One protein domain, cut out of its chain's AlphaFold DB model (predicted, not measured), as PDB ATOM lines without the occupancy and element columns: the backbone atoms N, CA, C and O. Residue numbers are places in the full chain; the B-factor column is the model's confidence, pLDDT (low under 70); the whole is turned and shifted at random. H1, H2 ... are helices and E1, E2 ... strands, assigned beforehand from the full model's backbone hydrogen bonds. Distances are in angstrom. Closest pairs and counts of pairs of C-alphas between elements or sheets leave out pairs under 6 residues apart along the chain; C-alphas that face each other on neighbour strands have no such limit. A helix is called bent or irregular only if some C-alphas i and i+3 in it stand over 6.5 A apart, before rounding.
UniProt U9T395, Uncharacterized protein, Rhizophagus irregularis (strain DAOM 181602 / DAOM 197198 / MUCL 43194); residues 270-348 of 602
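What this domain is: This is residues 270 to 348 of the 602 residues of an uncharacterized protein of Rhizophagus irregularis (strain DAOM 181602 / DAOM 197198 / MUCL 43194) (UniProt U9T395). One long helix, H1, covers one face of a small, strongly twisted sheet of three strands. The unnamed stretch before the helix, residues 270 to 285, arches from edge strand E3 across to edge strand E1 on the side away from H1, and a second long loop, residues 328 to 343, leads from E2 round to E3. The printed part has 79 residues, with one named helix and three named strands along the chain in the order H1, E1, E2, E3; the sheet is mixed, in the order E1, E2, E3. The class is mixed, helices and strands, in two layers, a helix layer on one face of a sheet. The whole is compact, with a radius of gyration of the C-alphas of 11.8 A, and spans 34 by 28 by 22 A.

How they stand to each other: Residues 270 to 285 hold no named element, but residues 273 to 274 pair, parallel, with residues 347 to 348 of E3, residues 344 to 348, and residues 280 to 281 pair, antiparallel, with residues 316 to 317 of E1, residues 309 to 317. H1, residues 286 to 303, is on the sheet at a height over the sheet of 8.7 A. It lies over E1 and over E2, residues 320 to 327, and runs only just slantwise to the strands, at 32 degrees to E2 on the local plane. Its closest C-alphas to E1 are those of Leu 292 and Glu 314, 6.0 A apart; to E2, those of Lys 296 and Leu 323, 6.6 A. In H1 every O i to N i+4 pair is within hydrogen-bond range. E1 and E2 form an antiparallel hairpin at 162 degrees, with N 313 and O 324 2.9 A apart and N 322 and O 315 2.8 A. E2, the inner strand, and E3 are parallel at 35 degrees, with N 325 and O 347 2.8 A apart. Residues 340 to 341 pair, antiparallel, with residues 344 to 345 of E3.

Where its parts are: H1 begins at C-alpha 286 at (35.528, -32.437, -27.809) and is 25.2 A long. E1 is 19.2 A long and bends by 69 degrees at residue 314. E2 is 20.8 A long, from C-alpha 320 at (38.539, -18.651, -33.284). E3 is 13.0 A long and ends at C-alpha 348 at (26.661, -10.587, -29.922).

The domain as a whole: The C-alphas farthest apart are those of Ile 287 and Gly 332, 35.2 A. The printed part has no cut. The links from H1 to E1 and from E1 to E2 are tight; that from E2 to E3, 16 residues, is long. The mean pLDDT of the printed part of this predicted model is 77.5, and 15 printed residues are under 70, among them residues 281 to 287.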
ATOM      1  N   MET A 270      36.199  -3.496 -23.024       56.25
ATOM      2  CA  MET A 270      35.494  -3.331 -24.300       56.25
ATOM      3  C   MET A 270      34.189  -4.131 -24.276       56.25
ATOM      4  O   MET A 270      34.123  -5.187 -23.641       56.25
ATOM      5  N   ASP A 271      33.170  -3.596 -24.946       72.38
ATOM      6  CA  ASP A 271      31.917  -4.292 -25.246       72.38
ATOM      7  C   ASP A 271      32.168  -5.417 -26.270       72.38
ATOM      8  O   ASP A 271      33.112  -5.321 -27.067       72.38
ATOM      9  N   PRO A 272      31.358  -6.492 -26.278       82.06
ATOM     10  CA  PRO A 272      31.491  -7.579 -27.240       82.06
ATOM     11  C   PRO A 272      31.314  -7.092 -28.673       82.06
ATOM     12  O   PRO A 272      30.509  -6.211 -28.980       82.06
ATOM     13  N   VAL A 273      32.062  -7.718 -29.576       86.38
ATOM     14  CA  VAL A 273      32.004  -7.404 -31.004       86.38
ATOM     15  C   VAL A 273      30.732  -8.010 -31.604       86.38
ATOM     16  O   VAL A 273      30.397  -9.165 -31.339       86.38
ATOM     17  N   LYS A 274      30.026  -7.255 -32.452       87.56
ATOM     18  CA  LYS A 274      28.848  -7.758 -33.181       87.56
ATOM     19  C   LYS A 274      29.225  -8.894 -34.123       87.56
ATOM     20  O   LYS A 274      30.211  -8.768 -34.844       87.56
ATOM     21  N   LEU A 275      28.438  -9.968 -34.158       87.06
ATOM     22  CA  LEU A 275      28.634 -11.089 -35.076       87.06
ATOM     23  C   LEU A 275      28.588 -10.621 -36.542       87.06
ATOM     24  O   LEU A 275      29.550 -10.868 -37.264       87.06
ATOM     25  N   GLY A 276      27.549  -9.880 -36.943       83.56
ATOM     26  CA  GLY A 276      27.358  -9.446 -38.336       83.56
ATOM     27  C   GLY A 276      27.258 -10.637 -39.296       83.56
ATOM     28  O   GLY A 276      26.865 -11.721 -38.883       83.56
ATOM     29  N   ASP A 277      27.712 -10.468 -40.538       79.56
ATOM     30  CA  ASP A 277      27.629 -11.496 -41.596       79.56
ATOM     31  C   ASP A 277      28.664 -12.637 -41.462       79.56
ATOM     32  O   ASP A 277      28.991 -13.330 -42.430       79.56
ATOM     33  N   ARG A 278      29.267 -12.810 -40.280       81.81
ATOM     34  CA  ARG A 278      30.331 -13.797 -40.070       81.81
ATOM     35  C   ARG A 278      29.773 -15.211 -39.990       81.81
ATOM     36  O   ARG A 278      28.798 -15.481 -39.294       81.81
ATOM     37  N   VAL A 279      30.451 -16.135 -40.665       67.50
ATOM     38  CA  VAL A 279      30.035 -17.538 -40.736       67.50
ATOM     39  C   VAL A 279      30.370 -18.262 -39.434       67.50
ATOM     40  O   VAL A 279      31.482 -18.166 -38.915       67.50
ATOM     41  N   ILE A 280      29.399 -19.023 -38.932       71.44
ATOM     42  CA  ILE A 280      29.516 -19.826 -37.718       71.44
ATOM     43  C   ILE A 280      29.781 -21.286 -38.089       71.44
ATOM     44  O   ILE A 280      29.010 -21.897 -38.831       71.44
ATOM     45  N   PHE A 281      30.822 -21.882 -37.509       59.50
ATOM     46  CA  PHE A 281      31.097 -23.315 -37.595       59.50
ATOM     47  C   PHE A 281      31.005 -23.994 -36.221       59.50
ATOM     48  O   PHE A 281      31.247 -23.363 -35.191       59.50
ATOM     49  N   PRO A 282      30.680 -25.298 -36.163       52.38
ATOM     50  CA  PRO A 282      30.698 -26.040 -34.909       52.38
ATOM     51  C   PRO A 282      32.135 -26.292 -34.431       52.38
ATOM     52  O   PRO A 282      33.009 -26.657 -35.220       52.38
ATOM     53  N   VAL A 283      32.359 -26.200 -33.117       62.56
ATOM     54  CA  VAL A 283      33.618 -26.630 -32.489       62.56
ATOM     55  C   VAL A 283      33.668 -28.157 -32.476       62.56
ATOM     56  O   VAL A 283      32.910 -28.810 -31.760       62.56
ATOM     57  N   ARG A 284      34.535 -28.740 -33.310       54.12
ATOM     58  CA  ARG A 284      34.628 -30.202 -33.495       54.12
ATOM     59  C   ARG A 284      35.522 -30.898 -32.470       54.12
ATOM     60  O   ARG A 284      35.379 -32.100 -32.263       54.12
ATOM     61  N   ASP A 285      36.428 -30.164 -31.830       66.38
ATOM     62  CA  ASP A 285      37.274 -30.702 -30.768       66.38
ATOM     63  C   ASP A 285      36.460 -30.876 -29.476       66.38
ATOM     64  O   ASP A 285      35.920 -29.917 -28.928       66.38
ATOM     65  N   SER A 286      36.365 -32.111 -28.973       47.59
ATOM     66  CA  SER A 286      35.528 -32.437 -27.809       47.59
ATOM     67  C   SER A 286      36.012 -31.793 -26.503       47.59
ATOM     68  O   SER A 286      35.197 -31.516 -25.621       47.59
ATOM     69  N   ILE A 287      37.318 -31.567 -26.345       58.53
ATOM     70  CA  ILE A 287      37.896 -30.971 -25.133       58.53
ATOM     71  C   ILE A 287      37.607 -29.476 -25.134       58.53
ATOM     72  O   ILE A 287      37.061 -28.953 -24.161       58.53
ATOM     73  N   ARG A 288      37.909 -28.811 -26.251       72.81
ATOM     74  CA  ARG A 288      37.658 -27.381 -26.429       72.81
ATOM     75  C   ARG A 288      36.163 -27.085 -26.366       72.81
ATOM     76  O   ARG A 288      35.751 -26.220 -25.603       72.81
ATOM     77  N   PHE A 289      35.326 -27.899 -27.014       59.91
ATOM     78  CA  PHE A 289      33.869 -27.810 -26.888       59.91
ATOM     79  C   PHE A 289      33.403 -27.886 -25.425       59.91
ATOM     80  O   PHE A 289      32.570 -27.089 -25.003       59.91
ATOM     81  N   LYS A 290      33.940 -28.814 -24.617       60.62
ATOM     82  CA  LYS A 290      33.584 -28.915 -23.188       60.62
ATOM     83  C   LYS A 290      34.006 -27.675 -22.395       60.62
ATOM     84  O   LYS A 290      33.248 -27.255 -21.520       60.62
ATOM     85  N   LEU A 291      35.174 -27.099 -22.690       72.25
ATOM     86  CA  LEU A 291      35.658 -25.860 -22.071       72.25
ATOM     87  C   LEU A 291      34.748 -24.674 -22.415       72.25
ATOM     88  O   LEU A 291      34.246 -24.017 -21.502       72.25
ATOM     89  N   LEU A 292      34.439 -24.472 -23.700       71.56
ATOM     90  CA  LEU A 292      33.511 -23.426 -24.132       71.56
ATOM     91  C   LEU A 292      32.112 -23.643 -23.557       71.56
ATOM     92  O   LEU A 292      31.472 -22.690 -23.136       71.56
ATOM     93  N   ASN A 293      31.634 -24.885 -23.475       67.50
ATOM     94  CA  ASN A 293      30.317 -25.174 -22.911       67.50
ATOM     95  C   ASN A 293      30.263 -24.881 -21.411       67.50
ATOM     96  O   ASN A 293      29.259 -24.379 -20.906       67.50
ATOM     97  N   LYS A 294      31.355 -25.123 -20.679       72.44
ATOM     98  CA  LYS A 294      31.472 -24.677 -19.288       72.44
ATOM     99  C   LYS A 294      31.396 -23.148 -19.204       72.44
ATOM    100  O   LYS A 294      30.574 -22.646 -18.440       72.44
ATOM    101  N   ALA A 295      32.174 -22.434 -20.019       76.81
ATOM    102  CA  ALA A 295      32.157 -20.971 -20.078       76.81
ATOM    103  C   ALA A 295      30.765 -20.424 -20.442       76.81
ATOM    104  O   ALA A 295      30.248 -19.550 -19.750       76.81
ATOM    105  N   LYS A 296      30.096 -21.005 -21.445       87.56
ATOM    106  CA  LYS A 296      28.709 -20.701 -21.820       87.56
ATOM    107  C   LYS A 296      27.761 -20.847 -20.634       87.56
ATOM    108  O   LYS A 296      26.969 -19.950 -20.369       87.56
ATOM    109  N   ASN A 297      27.807 -21.981 -19.936       72.62
ATOM    110  CA  ASN A 297      26.893 -22.249 -18.827       72.62
ATOM    111  C   ASN A 297      27.110 -21.273 -17.661       72.62
ATOM    112  O   ASN A 297      26.137 -20.844 -17.045       72.62
ATOM    113  N   GLU A 298      28.355 -20.888 -17.371       80.19
ATOM    114  CA  GLU A 298      28.654 -19.859 -16.367       80.19
ATOM    115  C   GLU A 298      28.239 -18.450 -16.827       80.19
ATOM    116  O   GLU A 298      27.685 -17.685 -16.030       80.19
ATOM    117  N   LEU A 299      28.397 -18.126 -18.116       83.38
ATOM    118  CA  LEU A 299      27.893 -16.881 -18.704       83.38
ATOM    119  C   LEU A 299      26.371 -16.808 -18.557       83.38
ATOM    120  O   LEU A 299      25.847 -15.831 -18.022       83.38
ATOM    121  N   LEU A 300      25.659 -17.871 -18.946       74.50
ATOM    122  CA  LEU A 300      24.211 -17.973 -18.785       74.50
ATOM    123  C   LEU A 300      23.812 -17.811 -17.317       74.50
ATOM    124  O   LEU A 300      23.026 -16.926 -17.013       74.50
ATOM    125  N   LYS A 301      24.408 -18.548 -16.372       77.50
ATOM    126  CA  LYS A 301      24.101 -18.383 -14.935       77.50
ATOM    127  C   LYS A 301      24.253 -16.939 -14.447       77.50
ATOM    128  O   LYS A 301      23.480 -16.493 -13.598       77.50
ATOM    129  N   ARG A 302      25.258 -16.216 -14.952       86.00
ATOM    130  CA  ARG A 302      25.571 -14.848 -14.522       86.00
ATOM    131  C   ARG A 302      24.673 -13.787 -15.167       86.00
ATOM    132  O   ARG A 302      24.410 -12.767 -14.520       86.00
ATOM    133  N   TYR A 303      24.210 -14.015 -16.398       82.31
ATOM    134  CA  TYR A 303      23.550 -12.993 -17.218       82.31
ATOM    135  C   TYR A 303      22.116 -13.324 -17.676       82.31
ATOM    136  O   TYR A 303      21.405 -12.380 -17.997       82.31
ATOM    137  N   ASP A 304      21.648 -14.577 -17.624       74.25
ATOM    138  CA  ASP A 304      20.276 -15.038 -17.970       74.25
ATOM    139  C   ASP A 304      19.188 -14.112 -17.414       74.25
ATOM    140  O   ASP A 304      18.307 -13.649 -18.132       74.25
ATOM    141  N   LYS A 305      19.295 -13.763 -16.129       76.00
ATOM    142  CA  LYS A 305      18.276 -12.954 -15.445       76.00
ATOM    143  C   LYS A 305      18.335 -11.467 -15.790       76.00
ATOM    144  O   LYS A 305      17.459 -10.714 -15.378       76.00
ATOM    145  N   LYS A 306      19.415 -11.027 -16.436       79.31
ATOM    146  CA  LYS A 306      19.714  -9.617 -16.725       79.31
ATOM    147  C   LYS A 306      19.582  -9.293 -18.205       79.31
ATOM    148  O   LYS A 306      19.344  -8.139 -18.541       79.31
ATOM    149  N   ILE A 307      19.779 -10.287 -19.062       78.06
ATOM    150  CA  ILE A 307      19.838 -10.136 -20.508       78.06
ATOM    151  C   ILE A 307      18.902 -11.179 -21.113       78.06
ATOM    152  O   ILE A 307      19.079 -12.369 -20.851       78.06
ATOM    153  N   PRO A 308      17.914 -10.759 -21.912       77.44
ATOM    154  CA  PRO A 308      17.004 -11.692 -22.552       77.44
ATOM    155  C   PRO A 308      17.726 -12.351 -23.733       77.44
ATOM    156  O   PRO A 308      17.781 -11.808 -24.831       77.44
ATOM    157  N   PHE A 309      18.351 -13.501 -23.505       74.62
ATOM    158  CA  PHE A 309      18.958 -14.286 -24.580       74.62
ATOM    159  C   PHE A 309      17.901 -15.111 -25.319       74.62
ATOM    160  O   PHE A 309      17.079 -15.762 -24.675       74.62
ATOM    161  N   PHE A 310      17.990 -15.182 -26.650       67.06
ATOM    162  CA  PHE A 310      17.378 -16.270 -27.420       67.06
ATOM    163  C   PHE A 310      18.132 -17.574 -27.172       67.06
ATOM    164  O   PHE A 310      17.553 -18.601 -26.818       67.06
ATOM    165  N   CYS A 311      19.448 -17.525 -27.348       72.19
ATOM    166  CA  CYS A 311      20.362 -18.603 -27.024       72.19
ATOM    167  C   CYS A 311      21.786 -18.055 -26.913       72.19
ATOM    168  O   CYS A 311      22.112 -16.982 -27.416       72.19
ATOM    169  N   VAL A 312      22.650 -18.814 -26.252       81.56
ATOM    170  CA  VAL A 312      24.097 -18.622 -26.334       81.56
ATOM    171  C   VAL A 312      24.664 -19.929 -26.858       81.56
ATOM    172  O   VAL A 312      24.250 -20.996 -26.397       81.56
ATOM    173  N   ILE A 313      25.566 -19.864 -27.829       78.88
ATOM    174  CA  ILE A 313      26.178 -21.047 -28.438       78.88
ATOM    175  C   ILE A 313      27.697 -20.963 -28.389       78.88
ATOM    176  O   ILE A 313      28.287 -19.885 -28.371       78.88
ATOM    177  N   GLU A 314      28.319 -22.128 -28.395       88.00
ATOM    178  CA  GLU A 314      29.741 -22.320 -28.620       88.00
ATOM    179  C   GLU A 314      29.989 -22.476 -30.113       88.00
ATOM    180  O   GLU A 314      29.368 -23.312 -30.775       88.00
ATOM    181  N   ALA A 315      30.913 -21.692 -30.644       79.69
ATOM    182  CA  ALA A 315      31.148 -21.638 -32.071       79.69
ATOM    183  C   ALA A 315      32.622 -21.443 -32.402       79.69
ATOM    184  O   ALA A 315      33.405 -20.949 -31.595       79.69
ATOM    185  N   LEU A 316      32.968 -21.803 -33.631       76.81
ATOM    186  CA  LEU A 316      34.170 -21.357 -34.306       76.81
ATOM    187  C   LEU A 316      33.766 -20.254 -35.296       76.81
ATOM    188  O   LEU A 316      32.984 -20.506 -36.212       76.81
ATOM    189  N   VAL A 317      34.272 -19.040 -35.096       82.81
ATOM    190  CA  VAL A 317      34.051 -17.871 -35.962       82.81
ATOM    191  C   VAL A 317      35.413 -17.268 -36.274       82.81
ATOM    192  O   VAL A 317      36.202 -17.047 -35.358       82.81
ATOM    193  N   ASP A 318      35.710 -17.024 -37.550       86.44
ATOM    194  CA  ASP A 318      37.026 -16.543 -38.005       86.44
ATOM    195  C   ASP A 318      38.192 -17.421 -37.489       86.44
ATOM    196  O   ASP A 318      39.207 -16.912 -37.010       86.44
ATOM    197  N   ASP A 319      38.006 -18.748 -37.509       81.94
ATOM    198  CA  ASP A 319      38.928 -19.761 -36.962       81.94
ATOM    199  C   ASP A 319      39.247 -19.606 -35.462       81.94
ATOM    200  O   ASP A 319      40.198 -20.199 -34.946       81.94
ATOM    201  N   LYS A 320      38.429 -18.842 -34.731       86.19
ATOM    202  CA  LYS A 320      38.539 -18.651 -33.284       86.19
ATOM    203  C   LYS A 320      37.341 -19.225 -32.561       86.19
ATOM    204  O   LYS A 320      36.195 -19.077 -32.971       86.19
ATOM    205  N   GLU A 321      37.629 -19.876 -31.451       88.75
ATOM    206  CA  GLU A 321      36.630 -20.382 -30.525       88.75
ATOM    207  C   GLU A 321      35.998 -19.229 -29.756       88.75
ATOM    208  O   GLU A 321      36.698 -18.476 -29.080       88.75
ATOM    209  N   VAL A 322      34.682 -19.086 -29.868       90.31
ATOM    210  CA  VAL A 322      33.935 -17.959 -29.313       90.31
ATOM    211  C   VAL A 322      32.611 -18.410 -28.707       90.31
ATOM    212  O   VAL A 322      32.045 -19.449 -29.064       90.31
ATOM    213  N   LEU A 323      32.089 -17.583 -27.809       92.38
ATOM    214  CA  LEU A 323      30.707 -17.640 -27.353       92.38
ATOM    215  C   LEU A 323      29.883 -16.654 -28.177       92.38
ATOM    216  O   LEU A 323      30.188 -15.467 -28.195       92.38
ATOM    217  N   VAL A 324      28.831 -17.117 -28.847       89.50
ATOM    218  CA  VAL A 324      27.916 -16.242 -29.592       89.50
ATOM    219  C   VAL A 324      26.619 -16.120 -28.809       89.50
ATOM    220  O   VAL A 324      25.916 -17.108 -28.608       89.50
ATOM    221  N   ALA A 325      26.312 -14.911 -28.351       89.19
ATOM    222  CA  ALA A 325      25.088 -14.582 -27.644       89.19
ATOM    223  C   ALA A 325      24.065 -13.975 -28.611       89.19
ATOM    224  O   ALA A 325      24.248 -12.856 -29.092       89.19
ATOM    225  N   PHE A 326      22.979 -14.698 -28.867       83.12
ATOM    226  CA  PHE A 326      21.814 -14.192 -29.587       83.12
ATOM    227  C   PHE A 326      20.865 -13.546 -28.582       83.12
ATOM    228  O   PHE A 326      20.434 -14.199 -27.627       83.12
ATOM    229  N   VAL A 327      20.559 -12.265 -28.765       84.38
ATOM    230  CA  VAL A 327      19.755 -11.479 -27.822       84.38
ATOM    231  C   VAL A 327      18.372 -11.169 -28.381       84.38
ATOM    232  O   VAL A 327      18.222 -10.776 -29.532       84.38
ATOM    233  N   ASP A 328      17.361 -11.314 -27.531       75.94
ATOM    234  CA  ASP A 328      15.957 -11.004 -27.803       75.94
ATOM    235  C   ASP A 328      15.675  -9.522 -27.524       75.94
ATOM    236  O   ASP A 328      14.908  -9.164 -26.629       75.94
ATOM    237  N   GLN A 329      16.393  -8.640 -28.231       74.94
ATOM    238  CA  GLN A 329      16.175  -7.189 -28.223       74.94
ATOM    239  C   GLN A 329      16.499  -6.558 -29.584       74.94
ATOM    240  O   GLN A 329      17.301  -7.108 -30.333       74.94
ATOM    241  N   PRO A 330      15.931  -5.378 -29.902       73.31
ATOM    242  CA  PRO A 330      16.280  -4.648 -31.114       73.31
ATOM    243  C   PRO A 330      17.751  -4.229 -31.132       73.31
ATOM    244  O   PRO A 330      18.306  -3.808 -30.104       73.31
ATOM    245  N   GLU A 331      18.353  -4.262 -32.320       73.19
ATOM    246  CA  GLU A 331      19.696  -3.740 -32.550       73.19
ATOM    247  C   GLU A 331      19.787  -2.261 -32.128       73.19
ATOM    248  O   GLU A 331      18.963  -1.433 -32.512       73.19
ATOM    249  N   GLY A 332      20.789  -1.932 -31.307       66.62
ATOM    250  CA  GLY A 332      20.969  -0.594 -30.724       66.62
ATOM    251  C   GLY A 332      20.530  -0.475 -29.262       66.62
ATOM    252  O   GLY A 332      20.850   0.523 -28.616       66.62
ATOM    253  N   THR A 333      19.873  -1.497 -28.704       72.50
ATOM    254  CA  THR A 333      19.604  -1.543 -27.261       72.50
ATOM    255  C   THR A 333      20.893  -1.888 -26.494       72.50
ATOM    256  O   THR A 333      21.563  -2.858 -26.865       72.50
ATOM    257  N   PRO A 334      21.280  -1.124 -25.446       67.19
ATOM    258  CA  PRO A 334      22.497  -1.400 -24.686       67.19
ATOM    259  C   PRO A 334      22.412  -2.756 -23.979       67.19
ATOM    260  O   PRO A 334      21.613  -2.939 -23.060       67.19
ATOM    261  N   VAL A 335      23.258  -3.701 -24.390       72.69
ATOM    262  CA  VAL A 335      23.394  -5.009 -23.743       72.69
ATOM    263  C   VAL A 335      24.766  -5.076 -23.085       72.69
ATOM    264  O   VAL A 335      25.791  -5.105 -23.759       72.69
ATOM    265  N   HIS A 336      24.787  -5.104 -21.753       80.88
ATOM    266  CA  HIS A 336      26.026  -5.135 -20.976       80.88
ATOM    267  C   HIS A 336      26.555  -6.564 -20.825       80.88
ATOM    268  O   HIS A 336      26.366  -7.213 -19.793       80.88
ATOM    269  N   LEU A 337      27.223  -7.041 -21.872       83.31
ATOM    270  CA  LEU A 337      28.035  -8.255 -21.862       83.31
ATOM    271  C   LEU A 337      29.527  -7.893 -21.871       83.31
ATOM    272  O   LEU A 337      29.885  -6.822 -22.353       83.31
ATOM    273  N   PRO A 338      30.413  -8.754 -21.349       86.12
ATOM    274  CA  PRO A 338      31.847  -8.560 -21.511       86.12
ATOM    275  C   PRO A 338      32.292  -8.987 -22.920       86.12
ATOM    276  O   PRO A 338      31.717  -9.915 -23.480       86.12
ATOM    277  N   ALA A 339      33.338  -8.363 -23.476       84.62
ATOM    278  CA  ALA A 339      33.946  -8.809 -24.739       84.62
ATOM    279  C   ALA A 339      34.629 -10.183 -24.659       84.62
ATOM    280  O   ALA A 339      34.857 -10.820 -25.686       84.62
ATOM    281  N   GLU A 340      34.947 -10.639 -23.451       87.62
ATOM    282  CA  GLU A 340      35.586 -11.921 -23.185       87.62
ATOM    283  C   GLU A 340      35.034 -12.508 -21.881       87.62
ATOM    284  O   GLU A 340      34.761 -11.779 -20.922       87.62
ATOM    285  N   PHE A 341      34.844 -13.822 -21.833       87.38
ATOM    286  CA  PHE A 341      34.343 -14.526 -20.661       87.38
ATOM    287  C   PHE A 341      35.053 -15.871 -20.512       87.38
ATOM    288  O   PHE A 341      35.013 -16.689 -21.428       87.38
ATOM    289  N   GLU A 342      35.690 -16.099 -19.355       84.81
ATOM    290  CA  GLU A 342      36.462 -17.324 -19.063       84.81
ATOM    291  C   GLU A 342      37.482 -17.651 -20.177       84.81
ATOM    292  O   GLU A 342      37.562 -18.782 -20.647       84.81
ATOM    293  N   SER A 343      38.225 -16.631 -20.623       84.12
ATOM    294  CA  SER A 343      39.234 -16.701 -21.695       84.12
ATOM    295  C   SER A 343      38.702 -16.919 -23.122       84.12
ATOM    296  O   SER A 343      39.486 -17.133 -24.047       84.12
ATOM    297  N   PHE A 344      37.380 -16.849 -23.335       88.00
ATOM    298  CA  PHE A 344      36.765 -16.943 -24.664       88.00
ATOM    299  C   PHE A 344      36.161 -15.609 -25.107       88.00
ATOM    300  O   PHE A 344      35.398 -15.008 -24.343       88.00
ATOM    301  N   PRO A 345      36.419 -15.148 -26.344       92.06
ATOM    302  CA  PRO A 345      35.736 -13.987 -26.893       92.06
ATOM    303  C   PRO A 345      34.221 -14.200 -26.928       92.06
ATOM    304  O   PRO A 345      33.737 -15.283 -27.265       92.06
ATOM    305  N   VAL A 346      33.478 -13.144 -26.618       92.69
ATOM    306  CA  VAL A 346      32.018 -13.116 -26.700       92.69
ATOM    307  C   VAL A 346      31.615 -12.247 -27.885       92.69
ATOM    308  O   VAL A 346      32.015 -11.086 -27.994       92.69
ATOM    309  N   LEU A 347      30.809 -12.813 -28.776       91.31
ATOM    310  CA  LEU A 347      30.172 -12.115 -29.885       91.31
ATOM    311  C   LEU A 347      28.683 -11.952 -29.603       91.31
ATOM    312  O   LEU A 347      28.071 -12.818 -28.983       91.31
ATOM    313  N   ILE A 348      28.094 -10.860 -30.084       89.69
ATOM    314  CA  ILE A 348      26.661 -10.587 -29.922       89.69
ATOM    315  C   ILE A 348      25.950 -10.551 -31.275       89.69
ATOM    316  O   ILE A 348      26.430  -9.914 -32.213       89.69
TER     317      ILE A 348